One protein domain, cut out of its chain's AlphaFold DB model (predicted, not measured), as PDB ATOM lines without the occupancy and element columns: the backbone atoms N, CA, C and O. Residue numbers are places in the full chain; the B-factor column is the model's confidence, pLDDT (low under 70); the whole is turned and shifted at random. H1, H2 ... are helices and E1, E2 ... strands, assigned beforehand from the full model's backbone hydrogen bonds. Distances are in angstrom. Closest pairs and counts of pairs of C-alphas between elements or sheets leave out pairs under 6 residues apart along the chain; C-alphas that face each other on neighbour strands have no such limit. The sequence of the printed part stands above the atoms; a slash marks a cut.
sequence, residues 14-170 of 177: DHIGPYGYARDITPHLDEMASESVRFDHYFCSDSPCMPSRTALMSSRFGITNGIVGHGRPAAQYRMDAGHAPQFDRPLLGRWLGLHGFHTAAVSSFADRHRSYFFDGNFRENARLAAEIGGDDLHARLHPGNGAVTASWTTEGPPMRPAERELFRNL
ATOM      1  N   ASP A  14      30.305  86.178 149.445       93.75
ATOM      2  CA  ASP A  14      30.088  87.106 150.566       93.75
ATOM      3  C   ASP A  14      29.529  88.488 150.161       93.75
ATOM      4  O   ASP A  14      29.435  89.379 151.001       93.75
ATOM      5  N   HIS A  15      29.170  88.677 148.887       93.44
ATOM      6  CA  HIS A  15      28.581  89.903 148.338       93.44
ATOM      7  C   HIS A  15      27.161  89.699 147.790       93.44
ATOM      8  O   HIS A  15      26.661  90.544 147.049       93.44
ATOM      9  N   ILE A  16      26.503  88.593 148.149       94.50
ATOM     10  CA  ILE A  16      25.117  88.305 147.766       94.50
ATOM     11  C   ILE A  16      24.284  87.855 148.972       94.50
ATOM     12  O   ILE A  16      24.789  87.213 149.900       94.50
ATOM     13  N   GLY A  17      22.998  88.200 148.956       95.81
ATOM     14  CA  GLY A  17      22.066  87.936 150.050       95.81
ATOM     15  C   GLY A  17      21.976  86.464 150.473       95.81
ATOM     16  O   GLY A  17      22.037  86.211 151.682       95.81
ATOM     17  N   PRO A  18      22.004  85.451 149.573       95.69
ATOM     18  CA  PRO A  18      21.886  84.061 150.003       95.69
ATOM     19  C   PRO A  18      23.068  83.567 150.829       95.69
ATOM     20  O   PRO A  18      22.954  82.511 151.434       95.69
ATOM     21  N   TYR A  19      24.196  84.276 150.859       96.44
ATOM     22  CA  TYR A  19      25.354  83.930 151.689       96.44
ATOM     23  C   TYR A  19      25.600  84.965 152.803       96.44
ATOM     24  O   TYR A  19      26.675  84.988 153.399       96.44
ATOM     25  N   GLY A  20      24.596  85.792 153.122       94.88
ATOM     26  CA  GLY A  20      24.602  86.670 154.294       94.88
ATOM     27  C   GLY A  20      25.110  88.090 154.048       94.88
ATOM     28  O   GLY A  20      25.482  88.770 155.006       94.88
ATOM     29  N   TYR A  21      25.144  88.562 152.797       96.81
ATOM     30  CA  TYR A  21      25.477  89.960 152.528       96.81
ATOM     31  C   TYR A  21      24.381  90.902 153.041       96.81
ATOM     32  O   TYR A  21      23.199  90.687 152.803       96.81
ATOM     33  N   ALA A  22      24.777  91.962 153.749       94.25
ATOM     34  CA  ALA A  22      23.840  92.806 154.498       94.25
ATOM     35  C   ALA A  22      23.043  93.806 153.643       94.25
ATOM     36  O   ALA A  22      22.099  94.412 154.145       94.25
ATOM     37  N   ARG A  23      23.452  94.054 152.392       93.56
ATOM     38  CA  ARG A  23      22.744  94.988 151.508       93.56
ATOM     39  C   ARG A  23      21.722  94.226 150.678       93.56
ATOM     40  O   ARG A  23      22.081  93.232 150.052       93.56
ATOM     41  N   ASP A  24      20.515  94.768 150.596       91.38
ATOM     42  CA  ASP A  24      19.465  94.267 149.713       91.38
ATOM     43  C   ASP A  24      19.743  94.679 148.257       91.38
ATOM     44  O   ASP A  24      19.255  95.686 147.752       91.38
ATOM     45  N   ILE A  25      20.665  93.958 147.614       90.50
ATOM     46  CA  ILE A  25      21.065  94.191 146.218       90.50
ATOM     47  C   ILE A  25      20.833  92.969 145.325       90.50
ATOM     48  O   ILE A  25      21.098  93.032 144.124       90.50
ATOM     49  N   THR A  26      20.359  91.857 145.893       92.56
ATOM     50  CA  THR A  26      20.091  90.607 145.168       92.56
ATOM     51  C   THR A  26      18.727  89.976 145.477       92.56
ATOM     52  O   THR A  26      18.647  88.751 145.528       92.56
ATOM     53  N   PRO A  27      17.628  90.740 145.610       91.00
ATOM     54  CA  PRO A  27      16.364  90.202 146.124       91.00
ATOM     55  C   PRO A  27      15.801  89.027 145.302       91.00
ATOM     56  O   PRO A  27      15.290  88.065 145.865       91.00
ATOM     57  N   HIS A  28      15.968  89.030 143.974       92.19
ATOM     58  CA  HIS A  28      15.555  87.902 143.122       92.19
ATOM     59  C   HIS A  28      16.404  86.641 143.314       92.19
ATOM     60  O   HIS A  28      15.917  85.520 143.178       92.19
ATOM     61  N   LEU A  29      17.695  86.809 143.607       90.12
ATOM     62  CA  LEU A  29      18.572  85.683 143.913       90.12
ATOM     63  C   LEU A  29      18.256  85.126 145.307       90.12
ATOM     64  O   LEU A  29      18.345  83.917 145.501       90.12
ATOM     65  N   ASP A  30      17.861  85.991 146.242       93.62
ATOM     66  CA  ASP A  30      17.435  85.620 147.592       93.62
ATOM     67  C   ASP A  30      16.141  84.793 147.541       93.62
ATOM     68  O   ASP A  30      16.078  83.707 148.120       93.62
ATOM     69  N   GLU A  31      15.151  85.249 146.768       95.00
ATOM     70  CA  GLU A  31      13.912  84.515 146.486       95.00
ATOM     71  C   GLU A  31      14.210  83.153 145.844       95.00
ATOM     72  O   GLU A  31      13.812  82.117 146.379       95.00
ATOM     73  N   MET A  32      14.997  83.126 144.761       93.19
ATOM     74  CA  MET A  32      15.367  81.877 144.084       93.19
ATOM     75  C   MET A  32      16.087  80.909 145.030       93.19
ATOM     76  O   MET A  32      15.832  79.705 144.997       93.19
ATOM     77  N   ALA A  33      16.986  81.411 145.879       95.50
ATOM     78  CA  ALA A  33      17.721  80.588 146.831       95.50
ATOM     79  C   ALA A  33      16.812  79.967 147.902       95.50
ATOM     80  O   ALA A  33      17.106  78.861 148.354       95.50
ATOM     81  N   SER A  34      15.715  80.631 148.279       96.25
ATOM     82  CA  SER A  34      14.762  80.124 149.278       96.25
ATOM     83  C   SER A  34      14.002  78.873 148.818       96.25
ATOM     84  O   SER A  34      13.601  78.052 149.644       96.25
ATOM     85  N   GLU A  35      13.877  78.686 147.502       97.12
ATOM     86  CA  GLU A  35      13.219  77.537 146.869       97.12
ATOM     87  C   GLU A  35      14.212  76.552 146.222       97.12
ATOM     88  O   GLU A  35      13.814  75.575 145.585       97.12
ATOM     89  N   SER A  36      15.519  76.793 146.377       96.56
ATOM     90  CA  SER A  36      16.584  76.036 145.714       96.56
ATOM     91  C   SER A  36      17.482  75.291 146.697       96.56
ATOM     92  O   SER A  36      17.529  75.557 147.896       96.56
ATOM     93  N   VAL A  37      18.276  74.363 146.164       97.31
ATOM     94  CA  VAL A  37      19.415  73.802 146.895       97.31
ATOM     95  C   VAL A  37      20.606  74.751 146.754       97.31
ATOM     96  O   VAL A  37      21.079  74.994 145.642       97.31
ATOM     97  N   ARG A  38      21.113  75.265 147.880       95.19
ATOM     98  CA  ARG A  38      22.325  76.097 147.954       95.19
ATOM     99  C   ARG A  38      23.532  75.256 148.373       95.19
ATOM    100  O   ARG A  38      23.429  74.428 149.275       95.19
ATOM    101  N   PHE A  39      24.684  75.492 147.747       96.12
ATOM    102  CA  PHE A  39      25.941  74.822 148.083       96.12
ATOM    103  C   PHE A  39      26.886  75.782 148.806       96.12
ATOM    104  O   PHE A  39      27.470  76.659 148.182       96.12
ATOM    105  N   ASP A  40      27.108  75.566 150.102       95.88
ATOM    106  CA  ASP A  40      28.017  76.411 150.898       95.88
ATOM    107  C   ASP A  40      29.510  76.123 150.629       95.88
ATOM    108  O   ASP A  40      30.382  76.904 150.997       95.88
ATOM    109  N   HIS A  41      29.809  75.009 149.951       95.69
ATOM    110  CA  HIS A  41      31.164  74.541 149.643       95.69
ATOM    111  C   HIS A  41      31.317  74.222 148.149       95.69
ATOM    112  O   HIS A  41      31.551  73.078 147.757       95.69
ATOM    113  N   TYR A  42      31.154  75.242 147.307       92.31
ATOM    114  CA  TYR A  42      31.369  75.157 145.863       92.31
ATOM    115  C   TYR A  42      32.713  75.786 145.479       92.31
ATOM    116  O   TYR A  42      32.968  76.954 145.771       92.31
ATOM    117  N   PHE A  43      33.566  75.019 144.803       94.00
ATOM    118  CA  PHE A  43      34.904  75.454 144.407       94.00
ATOM    119  C   PHE A  43      35.085  75.308 142.900       94.00
ATOM    120  O   PHE A  43      34.764  74.267 142.325       94.00
ATOM    121  N   CYS A  44      35.649  76.335 142.262       91.69
ATOM    122  CA  CYS A  44      36.144  76.190 140.897       91.69
ATOM    123  C   CYS A  44      37.348  75.239 140.881       91.69
ATOM    124  O   CYS A  44      38.191  75.273 141.779       91.69
ATOM    125  N   SER A  45      37.422  74.382 139.864       94.62
ATOM    126  CA  SER A  45      38.541  73.452 139.699       94.62
ATOM    127  C   SER A  45      39.827  74.162 139.278       94.62
ATOM    128  O   SER A  45      40.924  73.714 139.598       94.62
ATOM    129  N   ASP A  46      39.677  75.270 138.553       95.50
ATOM    130  CA  ASP A  46      40.751  76.055 137.971       95.50
ATOM    131  C   ASP A  46      40.379  77.542 138.026       95.50
ATOM    132  O   ASP A  46      39.208  77.909 137.946       95.50
ATOM    133  N   SER A  47      41.386  78.405 138.129       91.38
ATOM    134  CA  SER A  47      41.265  79.866 138.136       91.38
ATOM    135  C   SER A  47      42.417  80.441 137.308       91.38
ATOM    136  O   SER A  47      43.503  79.853 137.332       91.38
ATOM    137  N   PRO A  48      42.254  81.555 136.565       90.81
ATOM    138  CA  PRO A  48      41.123  82.507 136.530       90.81
ATOM    139  C   PRO A  48      39.956  82.105 135.594       90.81
ATOM    140  O   PRO A  48      39.745  80.925 135.322       90.81
ATOM    141  N   CYS A  49      39.159  83.075 135.128       89.25
ATOM    142  CA  CYS A  49      37.894  82.867 134.415       89.25
ATOM    143  C   CYS A  49      37.968  81.908 133.216       89.25
ATOM    144  O   CYS A  49      37.107  81.032 133.102       89.25
ATOM    145  N   MET A  50      38.971  82.018 132.336       91.69
ATOM    146  CA  MET A  50      39.055  81.110 131.186       91.69
ATOM    147  C   MET A  50      39.366  79.651 131.567       91.69
ATOM    148  O   MET A  50      38.645  78.770 131.083       91.69
ATOM    149  N   PRO A  51      40.357  79.355 132.435       95.38
ATOM    150  CA  PRO A  51      40.523  78.017 133.010       95.38
ATOM    151  C   PRO A  51      39.264  77.474 133.685       95.38
ATOM    152  O   PRO A  51      38.838  76.376 133.337       95.38
ATOM    153  N   SER A  52      38.621  78.262 134.555       94.75
ATOM    154  CA  SER A  52      37.412  77.857 135.292       94.75
ATOM    155  C   SER A  52      36.289  77.393 134.357       94.75
ATOM    156  O   SER A  52      35.817  76.255 134.429       94.75
ATOM    157  N   ARG A  53      35.912  78.245 133.394       92.75
ATOM    158  CA  ARG A  53      34.836  77.950 132.436       92.75
ATOM    159  C   ARG A  53      35.195  76.806 131.496       92.75
ATOM    160  O   ARG A  53      34.334  75.991 131.169       92.75
ATOM    161  N   THR A  54      36.457  76.702 131.080       94.12
ATOM    162  CA  THR A  54      36.901  75.572 130.250       94.12
ATOM    163  C   THR A  54      36.811  74.265 131.021       94.12
ATOM    164  O   THR A  54      36.352  73.261 130.475       94.12
ATOM    165  N   ALA A  55      37.231  74.261 132.283       95.31
ATOM    166  CA  ALA A  55      37.226  73.063 133.097       95.31
ATOM    167  C   ALA A  55      35.809  72.572 133.392       95.31
ATOM    168  O   ALA A  55      35.543  71.379 133.248       95.31
ATOM    169  N   LEU A  56      34.879  73.492 133.663       93.19
ATOM    170  CA  LEU A  56      33.456  73.178 133.770       93.19
ATOM    171  C   LEU A  56      32.911  72.572 132.468       93.19
ATOM    172  O   LEU A  56      32.343  71.482 132.476       93.19
ATOM    173  N   MET A  57      33.120  73.248 131.333       91.88
ATOM    174  CA  MET A  57      32.561  72.799 130.053       91.88
ATOM    175  C   MET A  57      33.187  71.498 129.558       91.88
ATOM    176  O   MET A  57      32.510  70.728 128.895       91.88
ATOM    177  N   SER A  58      34.454  71.227 129.864       92.38
ATOM    178  CA  SER A  58      35.129  69.979 129.479       92.38
ATOM    179  C   SER A  58      35.036  68.875 130.534       92.38
ATOM    180  O   SER A  58      35.465  67.753 130.265       92.38
ATOM    181  N   SER A  59      34.508  69.183 131.726       92.88
ATOM    182  CA  SER A  59      34.542  68.308 132.909       92.88
ATOM    183  C   SER A  59      35.950  67.776 133.221       92.88
ATOM    184  O   SER A  59      36.135  66.617 133.595       92.88
ATOM    185  N   ARG A  60      36.974  68.610 133.007       93.19
ATOM    186  CA  ARG A  60      38.392  68.242 133.111       93.19
ATOM    187  C   ARG A  60      39.204  69.415 133.629       93.19
ATOM    188  O   ARG A  60      39.081  70.506 133.090       93.19
ATOM    189  N   PHE A  61      40.112  69.163 134.571       96.00
ATOM    190  CA  PHE A  61      41.066  70.171 135.040       96.00
ATOM    191  C   PHE A  61      41.855  70.812 133.893       96.00
ATOM    192  O   PHE A  61      42.143  70.157 132.881       96.00
ATOM    193  N   GLY A  62      42.283  72.057 134.085       95.12
ATOM    194  CA  GLY A  62      43.095  72.816 133.134       95.12
ATOM    195  C   GLY A  62      44.361  72.078 132.705       95.12
ATOM    196  O   GLY A  62      44.690  72.007 131.521       95.12
ATOM    197  N   ILE A  63      45.022  71.400 133.649       94.56
ATOM    198  CA  ILE A  63      46.206  70.565 133.377       94.56
ATOM    199  C   ILE A  63      45.926  69.403 132.409       94.56
ATOM    200  O   ILE A  63      46.835  68.938 131.715       94.56
ATOM    201  N   THR A  64      44.671  68.959 132.319       93.56
ATOM    202  CA  THR A  64      44.206  67.888 131.429       93.56
ATOM    203  C   THR A  64      43.712  68.459 130.102       93.56
ATOM    204  O   THR A  64      44.075  67.943 129.044       93.56
ATOM    205  N   ASN A  65      42.930  69.540 130.139       93.19
ATOM    206  CA  ASN A  65      42.294  70.131 128.959       93.19
ATOM    207  C   ASN A  65      43.193  71.129 128.186       93.19
ATOM    208  O   ASN A  65      42.907  71.458 127.037       93.19
ATOM    209  N   GLY A  66      44.311  71.565 128.778       93.81
ATOM    210  CA  GLY A  66      45.302  72.466 128.178       93.81
ATOM    211  C   GLY A  66      45.172  73.946 128.548       93.81
ATOM    212  O   GLY A  66      46.111  74.699 128.297       93.81
ATOM    213  N   ILE A  67      44.062  74.369 129.159       95.00
ATOM    214  CA  ILE A  67      43.821  75.757 129.565       95.00
ATOM    215  C   ILE A  67      44.141  75.943 131.049       95.00
ATOM    216  O   ILE A  67      43.349  75.580 131.912       95.00
ATOM    217  N   VAL A  68      45.277  76.572 131.343       95.75
ATOM    218  CA  VAL A  68      45.732  76.887 132.715       95.75
ATOM    219  C   VAL A  68      45.944  78.389 132.951       95.75
ATOM    220  O   VAL A  68      46.346  78.797 134.033       95.75
ATOM    221  N   GLY A  69      45.673  79.238 131.954       93.56
ATOM    222  CA  GLY A  69      45.747  80.697 132.080       93.56
ATOM    223  C   GLY A  69      45.258  81.424 130.824       93.56
ATOM    224  O   GLY A  69      44.872  80.783 129.856       93.56
ATOM    225  N   HIS A  70      45.282  82.763 130.830       88.50
ATOM    226  CA  HIS A  70      44.761  83.611 129.738       88.50
ATOM    227  C   HIS A  70      45.724  83.863 128.572       88.50
ATOM    228  O   HIS A  70      45.292  84.195 127.471       88.50
ATOM    229  N   GLY A  71      47.030  83.731 128.805       86.06
ATOM    230  CA  GLY A  71      48.063  83.993 127.804       86.06
ATOM    231  C   GLY A  71      48.579  82.717 127.151       86.06
ATOM    232  O   GLY A  71      48.503  81.633 127.725       86.06
ATOM    233  N   ARG A  72      49.165  82.826 125.957       80.88
ATOM    234  CA  ARG A  72      49.905  81.700 125.370       80.88
ATOM    235  C   ARG A  72      51.186  81.432 126.181       80.88
ATOM    236  O   ARG A  72      51.810  82.391 126.627       80.88
ATOM    237  N   PRO A  73      51.591  80.162 126.362       86.94
ATOM    238  CA  PRO A  73      50.959  78.940 125.843       86.94
ATOM    239  C   PRO A  73      49.791  78.410 126.699       86.94
ATOM    240  O   PRO A  73      49.064  77.532 126.249       86.94
ATOM    241  N   ALA A  74      49.576  78.958 127.897       90.19
ATOM    242  CA  ALA A  74      48.585  78.509 128.882       90.19
ATOM    243  C   ALA A  74      47.108  78.608 128.435       90.19
ATOM    244  O   ALA A  74      46.238  78.043 129.090       90.19
ATOM    245  N   ALA A  75      46.836  79.308 127.333       91.19
ATOM    246  CA  ALA A  75      45.518  79.504 126.732       91.19
ATOM    247  C   ALA A  75      45.213  78.568 125.547       91.19
ATOM    248  O   ALA A  75      44.295  78.826 124.767       91.19
ATOM    249  N   GLN A  76      45.999  77.507 125.349       90.44
ATOM    250  CA  GLN A  76      45.818  76.601 124.219       90.44
ATOM    251  C   GLN A  76      44.997  75.370 124.606       90.44
ATOM    252  O   GLN A  76      45.513  74.414 125.183       90.44
ATOM    253  N   TYR A  77      43.714  75.377 124.237       90.69
ATOM    254  CA  TYR A  77      42.846  74.223 124.457       90.69
ATOM    255  C   TYR A  77      43.384  73.050 123.640       90.69
ATOM    256  O   TYR A  77      43.716  73.207 122.459       90.69
ATOM    257  N   ARG A  78      43.479  71.875 124.265       88.50
ATOM    258  CA  ARG A  78      43.880  70.632 123.603       88.50
ATOM    259  C   ARG A  78      42.715  70.127 122.764       88.50
ATOM    260  O   ARG A  78      42.047  69.163 123.121       88.50
ATOM    261  N   MET A  79      42.482  70.830 121.657       75.44
ATOM    262  CA  MET A  79      41.537  70.419 120.634       75.44
ATOM    263  C   MET A  79      41.986  69.112 120.005       75.44
ATOM    264  O   MET A  79      43.170  68.857 119.776       75.44
ATOM    265  N   ASP A  80      40.991  68.302 119.717       68.81
ATOM    266  CA  ASP A  80      41.142  66.990 119.132       68.81
ATOM    267  C   ASP A  80      41.591  67.103 117.675       68.81
ATOM    268  O   ASP A  80      41.225  68.039 116.964       68.81
ATOM    269  N   ALA A  81      42.390  66.142 117.212       59.72
ATOM    270  CA  ALA A  81      42.842  66.120 115.827       59.72
ATOM    271  C   ALA A  81      41.711  65.647 114.895       59.72
ATOM    272  O   ALA A  81      41.262  64.505 114.991       59.72
ATOM    273  N   GLY A  82      41.298  66.501 113.952       67.44
ATOM    274  CA  GLY A  82      40.509  66.112 112.775       67.44
ATOM    275  C   GLY A  82      39.054  66.590 112.751       67.44
ATOM    276  O   GLY A  82      38.661  67.507 113.462       67.44
ATOM    277  N   HIS A  83      38.260  65.972 111.871       72.38
ATOM    278  CA  HIS A  83      36.857  66.327 111.600       72.38
ATOM    279  C   HIS A  83      35.842  65.409 112.310       72.38
ATOM    280  O   HIS A  83      34.637  65.615 112.189       72.38
ATOM    281  N   ALA A  84      36.310  64.378 113.019       68.12
ATOM    282  CA  ALA A  84      35.456  63.405 113.693       68.12
ATOM    283  C   ALA A  84      35.218  63.789 115.166       68.12
ATOM    284  O   ALA A  84      36.139  64.281 115.823       68.12
ATOM    285  N   PRO A  85      34.012  63.556 115.715       62.97
ATOM    286  CA  PRO A  85      33.757  63.742 117.139       62.97
ATOM    287  C   PRO A  85      34.539  62.719 117.972       62.97
ATOM    288  O   PRO A  85      34.578  61.537 117.634       62.97
ATOM    289  N   GLN A  86      35.110  63.162 119.092       73.75
ATOM    290  CA  GLN A  86      35.626  62.260 120.118       73.75
ATOM    291  C   GLN A  86      34.616  62.150 121.250       73.75
ATOM    292  O   GLN A  86      34.374  63.089 122.011       73.75
ATOM    293  N   PHE A  87      33.967  60.995 121.309       75.19
ATOM    294  CA  PHE A  87      32.852  60.757 122.216       75.19
ATOM    295  C   PHE A  87      33.282  60.543 123.676       75.19
ATOM    296  O   PHE A  87      32.436  60.584 124.561       75.19
ATOM    297  N   ASP A  88      34.576  60.353 123.943       81.00
ATOM    298  CA  ASP A  88      35.167  60.177 125.277       81.00
ATOM    299  C   ASP A  88      35.553  61.504 125.966       81.00
ATOM    300  O   ASP A  88      35.851  61.538 127.166       81.00
ATOM    301  N   ARG A  89      35.547  62.616 125.223       83.62
ATOM    302  CA  ARG A  89      35.852  63.962 125.739       83.62
ATOM    303  C   ARG A  89      34.979  65.078 125.142       83.62
ATOM    304  O   ARG A  89      35.501  66.108 124.713       83.62
ATOM    305  N   PRO A  90      33.647  64.916 125.110       85.31
ATOM    306  CA  PRO A  90      32.762  65.966 124.640       85.31
ATOM    307  C   PRO A  90      32.787  67.150 125.613       85.31
ATOM    308  O   PRO A  90      32.872  66.979 126.828       85.31
ATOM    309  N   LEU A  91      32.644  68.360 125.077       88.06
ATOM    310  CA  LEU A  91      32.231  69.495 125.896       88.06
ATOM    311  C   LEU A  91      30.755  69.317 126.311       88.06
ATOM    312  O   LEU A  91      29.981  68.675 125.597       88.06
ATOM    313  N   LEU A  92      30.349  69.885 127.445       89.44
ATOM    314  CA  LEU A  92      29.044  69.678 128.079       89.44
ATOM    315  C   LEU A  92      27.864  69.969 127.140       89.44
ATOM    316  O   LEU A  92      26.945  69.163 127.028       89.44
ATOM    317  N   GLY A  93      27.899  71.089 126.421       87.06
ATOM    318  CA  GLY A  93      26.866  71.466 125.456       87.06
ATOM    319  C   GLY A  93      26.813  70.519 124.253       87.06
ATOM    320  O   GLY A  93      25.726  70.163 123.795       87.06
ATOM    321  N   ARG A  94      27.966  70.019 123.791       86.25
ATOM    322  CA  ARG A  94      28.044  68.987 122.743       86.25
ATOM    323  C   ARG A  94      27.475  67.660 123.233       86.25
ATOM    324  O   ARG A  94      26.719  67.027 122.503       86.25
ATOM    325  N   TRP A  95      27.794  67.260 124.463       87.31
ATOM    326  CA  TRP A  95      27.255  66.049 125.079       87.31
ATOM    327  C   TRP A  95      25.734  66.110 125.212       87.31
ATOM    328  O   TRP A  95      25.046  65.183 124.789       87.31
ATOM    329  N   LEU A  96      25.200  67.222 125.723       84.94
ATOM    330  CA  LEU A  96      23.758  67.463 125.798       84.94
ATOM    331  C   LEU A  96      23.114  67.429 124.403       84.94
ATOM    332  O   LEU A  96      22.078  66.789 124.219       84.94
ATOM    333  N   GLY A  97      23.757  68.042 123.405       83.44
ATOM    334  CA  GLY A  97      23.311  68.020 122.010       83.44
ATOM    335  C   GLY A  97      23.203  66.612 121.421       83.44
ATOM    336  O   GLY A  97      22.198  66.279 120.794       83.44
ATOM    337  N   LEU A  98      24.199  65.757 121.678       83.56
ATOM    338  CA  LEU A  98      24.172  64.344 121.276       83.56
ATOM    339  C   LEU A  98      23.022  63.559 121.930       83.56
ATOM    340  O   LEU A  98      22.578  62.561 121.372       83.56
ATOM    341  N   HIS A  99      22.508  64.034 123.067       84.81
ATOM    342  CA  HIS A  99      21.395  63.435 123.808       84.81
ATOM    343  C   HIS A  99      20.059  64.165 123.588       84.81
ATOM    344  O   HIS A  99      19.141  64.057 124.400       84.81
ATOM    345  N   GLY A 100      19.930  64.900 122.479       83.69
ATOM    346  CA  GLY A 100      18.658  65.468 122.029       83.69
ATOM    347  C   GLY A 100      18.294  66.820 122.641       83.69
ATOM    348  O   GLY A 100      17.205  67.329 122.371       83.69
ATOM    349  N   PHE A 101      19.181  67.439 123.423       83.69
ATOM    350  CA  PHE A 101      18.972  68.811 123.873       83.69
ATOM    351  C   PHE A 101      19.314  69.793 122.756       83.69
ATOM    352  O   PHE A 101      20.350  69.702 122.100       83.69
ATOM    353  N   HIS A 102      18.462  70.795 122.575       84.62
ATOM    354  CA  HIS A 102      18.848  71.980 121.830       84.62
ATOM    355  C   HIS A 102      19.703  72.866 122.744       84.62
ATOM    356  O   HIS A 102      19.229  73.287 123.800       84.62
ATOM    357  N   THR A 103      20.957  73.119 122.366       83.75
ATOM    358  CA  THR A 103      21.897  73.897 123.179       83.75
ATOM    359  C   THR A 103      22.168  75.258 122.561       83.75
ATOM    360  O   THR A 103      22.580  75.361 121.407       83.75
ATOM    361  N   ALA A 104      21.969  76.304 123.353       84.94
ATOM    362  CA  ALA A 104      22.266  77.673 122.974       84.94
ATOM    363  C   ALA A 104      23.061  78.342 124.096       84.94
ATOM    364  O   ALA A 104      22.831  78.053 125.273       84.94
ATOM    365  N   ALA A 105      23.977  79.226 123.730       81.69
ATOM    366  CA  ALA A 105      24.671  80.091 124.664       81.69
ATOM    367  C   ALA A 105      24.559  81.534 124.219       81.69
ATOM    368  O   ALA A 105      24.488  81.850 123.032       81.69
ATOM    369  N   VAL A 106      24.586  82.423 125.196       80.69
ATOM    370  CA  VAL A 106      24.670  83.840 124.920       80.69
ATOM    371  C   VAL A 106      25.683  84.437 125.883       80.69
ATOM    372  O   VAL A 106      25.531  84.360 127.101       80.69
ATOM    373  N   SER A 107      26.789  84.919 125.325       78.19
ATOM    374  CA  SER A 107      27.990  85.240 126.090       78.19
ATOM    375  C   SER A 107      28.956  86.090 125.265       78.19
ATOM    376  O   SER A 107      29.046  85.932 124.050       78.19
ATOM    377  N   SER A 108      29.721  86.959 125.928       77.31
ATOM    378  CA  SER A 108      30.917  87.605 125.363       77.31
ATOM    379  C   SER A 108      32.199  86.798 125.614       77.31
ATOM    380  O   SER A 108      33.266  87.155 125.119       77.31
ATOM    381  N   PHE A 109      32.123  85.695 126.371       82.44
ATOM    382  CA  PHE A 109      33.290  84.989 126.897       82.44
ATOM    383  C   PHE A 109      34.280  84.554 125.809       82.44
ATOM    384  O   PHE A 109      35.486  84.759 125.972       82.44
ATOM    385  N   ALA A 110      33.781  83.976 124.711       83.00
ATOM    386  CA  ALA A 110      34.623  83.486 123.623       83.00
ATOM    387  C   ALA A 110      35.353  84.612 122.885       83.00
ATOM    388  O   ALA A 110      36.525  84.450 122.535       83.00
ATOM    389  N   ASP A 111      34.700  85.759 122.691       79.25
ATOM    390  CA  ASP A 111      35.315  86.925 122.056       79.25
ATOM    391  C   ASP A 111      36.338  87.583 122.985       79.25
ATOM    392  O   ASP A 111      37.461  87.864 122.559       79.25
ATOM    393  N   ARG A 112      35.998  87.739 124.270       79.38
ATOM    394  CA  ARG A 112      36.881  88.337 125.278       79.38
ATOM    395  C   ARG A 112      38.174  87.547 125.473       79.38
ATOM    396  O   ARG A 112      39.256  88.123 125.544       79.38
ATOM    397  N   HIS A 113      38.080  86.219 125.525       83.19
ATOM    398  CA  HIS A 113      39.224  85.354 125.832       83.19
ATOM    399  C   HIS A 113      39.830  84.671 124.600       83.19
ATOM    400  O   HIS A 113      40.751  83.863 124.734       83.19
ATOM    401  N   ARG A 114      39.326  84.974 123.394       82.88
ATOM    402  CA  ARG A 114      39.668  84.274 122.140       82.88
ATOM    403  C   ARG A 114      39.512  82.747 122.252       82.88
ATOM    404  O   ARG A 114      40.250  81.982 121.628       82.88
ATOM    405  N   SER A 115      38.548  82.300 123.053       86.38
ATOM    406  CA  SER A 115      38.278  80.901 123.387       86.38
ATOM    407  C   SER A 115      37.162  80.327 122.508       86.38
ATOM    408  O   SER A 115      36.194  79.762 122.999       86.38
ATOM    409  N   TYR A 116      37.288  80.429 121.181       87.25
ATOM    410  CA  TYR A 116      36.224  80.058 120.227       87.25
ATOM    411  C   TYR A 116      35.763  78.589 120.287       87.25
ATOM    412  O   TYR A 116      34.684  78.257 119.800       87.25
ATOM    413  N   PHE A 117      36.544  77.699 120.908       86.81
ATOM    414  CA  PHE A 117      36.088  76.337 121.208       86.81
ATOM    415  C   PHE A 117      34.877  76.323 122.156       86.81
ATOM    416  O   PHE A 117      34.086  75.384 122.106       86.81
ATOM    417  N   PHE A 118      34.733  77.352 122.998       87.19
ATOM    418  CA  PHE A 118      33.601  77.534 123.896       87.19
ATOM    419  C   PHE A 118      32.307  77.750 123.112       87.19
ATOM    420  O   PHE A 118      31.326  77.079 123.396       87.19
ATOM    421  N   ASP A 119      32.314  78.589 122.072       85.38
ATOM    422  CA  ASP A 119      31.147  78.751 121.190       85.38
ATOM    423  C   ASP A 119      30.818  77.436 120.473       85.38
ATOM    424  O   ASP A 119      29.665  77.014 120.399       85.38
ATOM    425  N   GLY A 120      31.844  76.715 120.006       84.38
ATOM    426  CA  GLY A 120      31.681  75.401 119.373       84.38
ATOM    427  C   GLY A 120      31.087  74.312 120.284       84.38
ATOM    428  O   GLY A 120      30.840  73.191 119.820       84.38
ATOM    429  N   ASN A 121      30.878  74.608 121.568       86.44
ATOM    430  CA  ASN A 121      30.167  73.759 122.516       86.44
ATOM    431  C   ASN A 121      28.640  73.794 122.323       86.44
ATOM    432  O   ASN A 121      27.956  72.837 122.680       86.44
ATOM    433  N   PHE A 122      28.095  74.875 121.764       85.94
ATOM    434  CA  PHE A 122      26.656  75.093 121.638       85.94
ATOM    435  C   PHE A 122      26.233  75.097 120.170       85.94
ATOM    436  O   PHE A 122      27.018  75.427 119.279       85.94
ATOM    437  N   ARG A 123      24.984  74.705 119.902       83.75
ATOM    438  CA  ARG A 123      24.423  74.724 118.545       83.75
ATOM    439  C   ARG A 123      24.169  76.150 118.066       83.75
ATOM    440  O   ARG A 123      24.353  76.434 116.886       83.75
ATOM    441  N   GLU A 124      23.759  77.021 118.979       84.25
ATOM    442  CA  GLU A 124      23.518  78.436 118.723       84.25
ATOM    443  C   GLU A 124      24.321  79.281 119.710       84.25
ATOM    444  O   GLU A 124      24.405  78.955 120.894       84.25
ATOM    445  N   ASN A 125      24.920  80.365 119.221       80.06
ATOM    446  CA  ASN A 125      25.647  81.314 120.053       80.06
ATOM    447  C   ASN A 125      25.228  82.729 119.671       80.06
ATOM    448  O   ASN A 125      25.337  83.099 118.500       80.06
ATOM    449  N   ALA A 126      24.795  83.525 120.645       77.81
ATOM    450  CA  ALA A 126      24.651  84.962 120.463       77.81
ATOM    451  C   ALA A 126      25.787  85.693 121.194       77.81
ATOM    452  O   ALA A 126      25.992  85.552 122.400       77.81
ATOM    453  N   ARG A 127      26.547  86.467 120.420       71.00
ATOM    454  CA  ARG A 127      27.641  87.311 120.901       71.00
ATOM    455  C   ARG A 127      27.089  88.697 121.182       71.00
ATOM    456  O   ARG A 127      26.356  89.244 120.358       71.00
ATOM    457  N   LEU A 128      27.399  89.226 122.359       63.84
ATOM    458  CA  LEU A 128      26.752  90.438 122.866       63.84
ATOM    459  C   LEU A 128      27.667  91.663 122.939       63.84
ATOM    460  O   LEU A 128      27.136  92.769 123.016       63.84
ATOM    461  N   ALA A 129      28.986  91.473 122.846       59.56
ATOM    462  CA  ALA A 129      29.953  92.566 122.790       59.56
ATOM    463  C   ALA A 129      29.921  93.254 121.417       59.56
ATOM    464  O   ALA A 129      29.877  92.579 120.382       59.56
ATOM    465  N   ALA A 130      29.938  94.590 121.398       55.59
ATOM    466  CA  ALA A 130      30.028  95.350 120.150       55.59
ATOM    467  C   ALA A 130      31.452  95.322 119.564       55.59
ATOM    468  O   ALA A 130      31.623  95.455 118.350       55.59
ATOM    469  N   GLU A 131      32.460  95.104 120.414       58.44
ATOM    470  CA  GLU A 131      33.877  95.080 120.053       58.44
ATOM    471  C   GLU A 131      34.563  93.773 120.475       58.44
ATOM    472  O   GLU A 131      34.209  93.128 121.464       58.44
ATOM    473  N   ILE A 132      35.600  93.375 119.732       58.41
ATOM    474  CA  ILE A 132      36.423  92.214 120.088       58.41
ATOM    475  C   ILE A 132      37.192  92.535 121.370       58.41
ATOM    476  O   ILE A 132      38.022  93.443 121.379       58.41
ATOM    477  N   GLY A 133      36.974  91.748 122.423       55.78
ATOM    478  CA  GLY A 133      37.563  92.015 123.738       55.78
ATOM    479  C   GLY A 133      36.680  92.858 124.660       55.78
ATOM    480  O   GLY A 133      37.076  93.079 125.799       55.78
ATOM    481  N   GLY A 134      35.517  93.312 124.182       53.81
ATOM    482  CA  GLY A 134      34.561  94.078 124.973       53.81
ATOM    483  C   GLY A 134      33.854  93.230 126.031       53.81
ATOM    484  O   GLY A 134      33.490  92.075 125.791       53.81
ATOM    485  N   ASP A 135      33.643  93.840 127.196       52.56
ATOM    486  CA  ASP A 135      32.773  93.342 128.272       52.56
ATOM    487  C   ASP A 135      31.414  94.073 128.279       52.56
ATOM    488  O   ASP A 135      30.643  93.984 129.235       52.56
ATOM    489  N   ASP A 136      31.109  94.810 127.210       46.47
ATOM    490  CA  ASP A 136      29.890  95.585 127.043       46.47
ATOM    491  C   ASP A 136      28.731  94.683 126.602       46.47
ATOM    492  O   ASP A 136      28.594  94.301 125.443       46.47
ATOM    493  N   LEU A 137      27.860  94.323 127.546       48.22
ATOM    494  CA  LEU A 137      26.616  93.648 127.206       48.22
ATOM    495  C   LEU A 137      25.557  94.669 126.795       48.22
ATOM    496  O   LEU A 137      25.136  95.500 127.598       48.22
ATOM    497  N   HIS A 138      25.041  94.537 125.579       41.69
ATOM    498  CA  HIS A 138      23.769  95.141 125.206       41.69
ATOM    499  C   HIS A 138      22.688  94.066 125.162       41.69
ATOM    500  O   HIS A 138      22.796  93.111 124.391       41.69
ATOM    501  N   ALA A 139      21.628  94.219 125.963       41.00
ATOM    502  CA  ALA A 139      20.488  93.313 125.894       41.00
ATOM    503  C   ALA A 139      19.871  93.406 124.490       41.00
ATOM    504  O   ALA A 139      19.549  94.494 124.000       41.00
ATOM    505  N   ARG A 140      19.729  92.262 123.819       40.56
ATOM    506  CA  ARG A 140      19.048  92.150 122.528       40.56
ATOM    507  C   ARG A 140      17.989  91.065 122.640       40.56
ATOM    508  O   ARG A 140      18.293  89.925 122.974       40.56
ATOM    509  N   LEU A 141      16.743  91.440 122.374       37.69
ATOM    510  CA  LEU A 141      15.644  90.495 122.232       37.69
ATOM    511  C   LEU A 141      15.719  89.814 120.866       37.69
ATOM    512  O   LEU A 141      15.854  90.488 119.845       37.69
ATOM    513  N   HIS A 142      15.543  88.493 120.845       37.38
ATOM    514  CA  HIS A 142      15.213  87.753 119.633       37.38
ATOM    515  C   HIS A 142      13.695  87.514 119.613       37.38
ATOM    516  O   HIS A 142      13.194  86.669 120.361       37.38
ATOM    517  N   PRO A 143      12.920  88.269 118.814       29.78
ATOM    518  CA  PRO A 143      11.483  88.047 118.726       29.78
ATOM    519  C   PRO A 143      11.220  86.673 118.090       29.78
ATOM    520  O   PRO A 143      11.477  86.476 116.907       29.78
ATOM    521  N   GLY A 144      10.730  85.713 118.887       33.69
ATOM    522  CA  GLY A 144      10.223  84.422 118.400       33.69
ATOM    523  C   GLY A 144      10.627  83.167 119.185       33.69
ATOM    524  O   GLY A 144       9.976  82.142 119.019       33.69
ATOM    525  N   ASN A 145      11.648  83.211 120.049       35.72
ATOM    526  CA  ASN A 145      12.165  82.014 120.740       35.72
ATOM    527  C   ASN A 145      12.163  82.097 122.280       35.72
ATOM    528  O   ASN A 145      12.534  81.128 122.942       35.72
ATOM    529  N   GLY A 146      11.693  83.206 122.865       32.66
ATOM    530  CA  GLY A 146      11.471  83.323 124.314       32.66
ATOM    531  C   GLY A 146      12.742  83.280 125.170       32.66
ATOM    532  O   GLY A 146      12.649  83.041 126.370       32.66
ATOM    533  N   ALA A 147      13.919  83.489 124.575       32.47
ATOM    534  CA  ALA A 147      15.185  83.554 125.295       32.47
ATOM    535  C   ALA A 147      15.547  85.017 125.599       32.47
ATOM    536  O   ALA A 147      15.746  85.822 124.688       32.47
ATOM    537  N   VAL A 148      15.652  85.351 126.885       34.12
ATOM    538  CA  VAL A 148      16.286  86.584 127.370       34.12
ATOM    539  C   VAL A 148      17.691  86.213 127.819       34.12
ATOM    540  O   VAL A 148      17.857  85.256 128.572       34.12
ATOM    541  N   THR A 149      18.702  86.951 127.362       38.72
ATOM    542  CA  THR A 149      20.055  86.807 127.911       38.72
ATOM    543  C   THR A 149      20.448  88.034 128.695       38.72
ATOM    544  O   THR A 149      20.438  89.144 128.168       38.72
ATOM    545  N   ALA A 150      20.882  87.784 129.924       35.59
ATOM    546  CA  ALA A 150      21.577  88.729 130.769       35.59
ATOM    547  C   ALA A 150      22.914  88.115 131.211       35.59
ATOM    548  O   ALA A 150      22.938  87.002 131.727       35.59
ATOM    549  N   SER A 151      24.017  88.836 131.024       37.16
ATOM    550  CA  SER A 151      25.305  88.570 131.668       37.16
ATOM    551  C   SER A 151      25.824  89.904 132.178       37.16
ATOM    552  O   SER A 151      26.197  90.762 131.383       37.16
ATOM    553  N   TRP A 152      25.804  90.104 133.491       37.69
ATOM    554  CA  TRP A 152      26.279  91.340 134.103       37.69
ATOM    555  C   TRP A 152      27.666  91.112 134.701       37.69
ATOM    556  O   TRP A 152      27.867  90.161 135.455       37.69
ATOM    557  N   THR A 153      28.621  91.969 134.355       37.78
ATOM    558  CA  THR A 153      29.892  92.095 135.076       37.78
ATOM    559  C   THR A 153      29.806  93.338 135.955       37.78
ATOM    560  O   THR A 153      29.213  94.343 135.563       37.78
ATOM    561  N   THR A 154      30.406  93.300 137.145       37.78
ATOM    562  CA  THR A 154      30.421  94.440 138.082       37.78
ATOM    563  C   THR A 154      31.200  95.657 137.574       37.78
ATOM    564  O   THR A 154      31.171  96.703 138.215       37.78
ATOM    565  N   GLU A 155      31.895  95.522 136.442       36.97
ATOM    566  CA  GLU A 155      32.709  96.569 135.814       36.97
ATOM    567  C   GLU A 155      32.086  97.134 134.522       36.97
ATOM    568  O   GLU A 155      32.642  98.052 133.920       36.97
ATOM    569  N   GLY A 156      30.935  96.609 134.088       40.47
ATOM    570  CA  GLY A 156      30.240  97.081 132.892       40.47
ATOM    571  C   GLY A 156      29.519  98.424 133.096       40.47
ATOM    572  O   GLY A 156      29.159  98.781 134.222       40.47
ATOM    573  N   PRO A 157      29.259  99.188 132.015       43.00
ATOM    574  CA  PRO A 157      28.426 100.383 132.097       43.00
ATOM    575  C   PRO A 157      27.020 100.035 132.630       43.00
ATOM    576  O   PRO A 157      26.522  98.928 132.403       43.00
ATOM    577  N   PRO A 158      26.347 100.961 133.339       49.72
ATOM    578  CA  PRO A 158      25.019 100.706 133.890       49.72
ATOM    579  C   PRO A 158      24.014 100.350 132.784       49.72
ATOM    580  O   PRO A 158      24.048 100.930 131.699       49.72
ATOM    581  N   MET A 159      23.072  99.445 133.087       51.62
ATOM    582  CA  MET A 159      22.004  99.053 132.155       51.62
ATOM    583  C   MET A 159      21.262 100.273 131.598       51.62
ATOM    584  O   MET A 159      20.841 101.155 132.367       51.62
ATOM    585  N   ARG A 160      21.046 100.281 130.278       53.19
ATOM    586  CA  ARG A 160      20.276 101.309 129.569       53.19
ATOM    587  C   ARG A 160      18.797 101.236 129.979       53.19
ATOM    588  O   ARG A 160      18.311 100.151 130.300       53.19
ATOM    589  N   PRO A 161      18.041 102.348 129.922       57.41
ATOM    590  CA  PRO A 161      16.633 102.375 130.334       57.41
ATOM    591  C   PRO A 161      15.755 101.285 129.692       57.41
ATOM    592  O   PRO A 161      15.028 100.600 130.402       57.41
ATOM    593  N   ALA A 162      15.907 101.044 128.386       50.88
ATOM    594  CA  ALA A 162      15.159 100.010 127.658       50.88
ATOM    595  C   ALA A 162      15.481  98.570 128.113       50.88
ATOM    596  O   ALA A 162      14.660  97.670 127.978       50.88
ATOM    597  N   GLU A 163      16.678  98.340 128.657       51.53
ATOM    598  CA  GLU A 163      17.095  97.035 129.182       51.53
ATOM    599  C   GLU A 163      16.509  96.822 130.578       51.53
ATOM    600  O   GLU A 163      16.047  95.731 130.886       51.53
ATOM    601  N   ARG A 164      16.435  97.877 131.401       55.44
ATOM    602  CA  ARG A 164      15.778  97.829 132.718       55.44
ATOM    603  C   ARG A 164      14.283  97.547 132.599       55.44
ATOM    604  O   ARG A 164      13.759  96.719 133.336       55.44
ATOM    605  N   GLU A 165      13.612  98.205 131.658       52.06
ATOM    606  CA  GLU A 165      12.188  97.991 131.372       52.06
ATOM    607  C   GLU A 165      11.901  96.547 130.927       52.06
ATOM    608  O   GLU A 165      10.847  95.989 131.228       52.06
ATOM    609  N   LEU A 166      12.874  95.893 130.288       53.28
ATOM    610  CA  LEU A 166      12.781  94.485 129.923       53.28
ATOM    611  C   LEU A 166      12.750  93.562 131.147       53.28
ATOM    612  O   LEU A 166      11.907  92.671 131.212       53.28
ATOM    613  N   PHE A 167      13.642  93.785 132.116       49.72
ATOM    614  CA  PHE A 167      13.675  92.990 133.346       49.72
ATOM    615  C   PHE A 167      12.436  93.217 134.212       49.72
ATOM    616  O   PHE A 167      11.945  92.258 134.796       49.72
ATOM    617  N   ARG A 168      11.873  94.435 134.229       54.88
ATOM    618  CA  ARG A 168      10.606  94.733 134.931       54.88
ATOM    619  C   ARG A 168       9.413  93.930 134.421       54.88
ATOM    620  O   ARG A 168       8.476  93.683 135.165       54.88
ATOM    621  N   ASN A 169       9.429  93.557 133.147       48.97
ATOM    622  CA  ASN A 169       8.335  92.818 132.523       48.97
ATOM    623  C   ASN A 169       8.526  91.294 132.599       48.97
ATOM    624  O   ASN A 169       7.697  90.546 132.075       48.97
ATOM    625  N   LEU A 170       9.602  90.814 133.239       46.19
ATOM    626  CA  LEU A 170       9.748  89.399 133.560       46.19
ATOM    627  C   LEU A 170       8.788  89.035 134.707       46.19
ATOM    628  O   LEU A 170       8.667  89.796 135.669       46.19
TER     629      LEU A 170
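Overview. This is residues 14 to 170 of the 177 residues of the protein "Sulfatase-like hydrolase/transferase" of Tomitella sp. HY188 (UniProt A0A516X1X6). Little regular structure is here: loops join a small cluster of H2, H3 and H4 and a short two-strand parallel ribbon, E1 and E2, while H1 and H6 lie far out. The 157 printed residues run H1 H2 H3 H4 E1 H5 E2 H6, mostly helix, with 48 in named elements. The whole is only just compact, close to loose: radius of gyration of the C-alphas 17.6 A, spans 48 by 39 by 33 A.

Along the chain. Find C-alpha 27 at (16.364, 90.202, 146.124), where H1 runs to 34. Next come H2, 49 to 58, 14.1 A; H3, 62 to 65; H4, 92 to 98; E1, 104 to 106; H5, 109 to 113; E2, 124 to 126; and H6, 161 to 168, ending at (10.606, 94.733, 134.931).

Arrangement. H2 touches H3, closest C-alphas Pro 51 and Gly 62, 5.8 A. E1, H5, E2 form a strand-helix-strand unit, parallel neighbours with a helix between, its crossover right-handed; N 105 and O 124 are 2.9 A apart. H1 and H6 are apart. Every O i to N i+4 pair is within hydrogen-bond range in H1, H2, H4, H5 and H6.

Size, cuts and confidence. The printed part has no cut; E2 to H6 is a long link, and pLDDT is under 70 in 48 residues, among them residues 128 to 170.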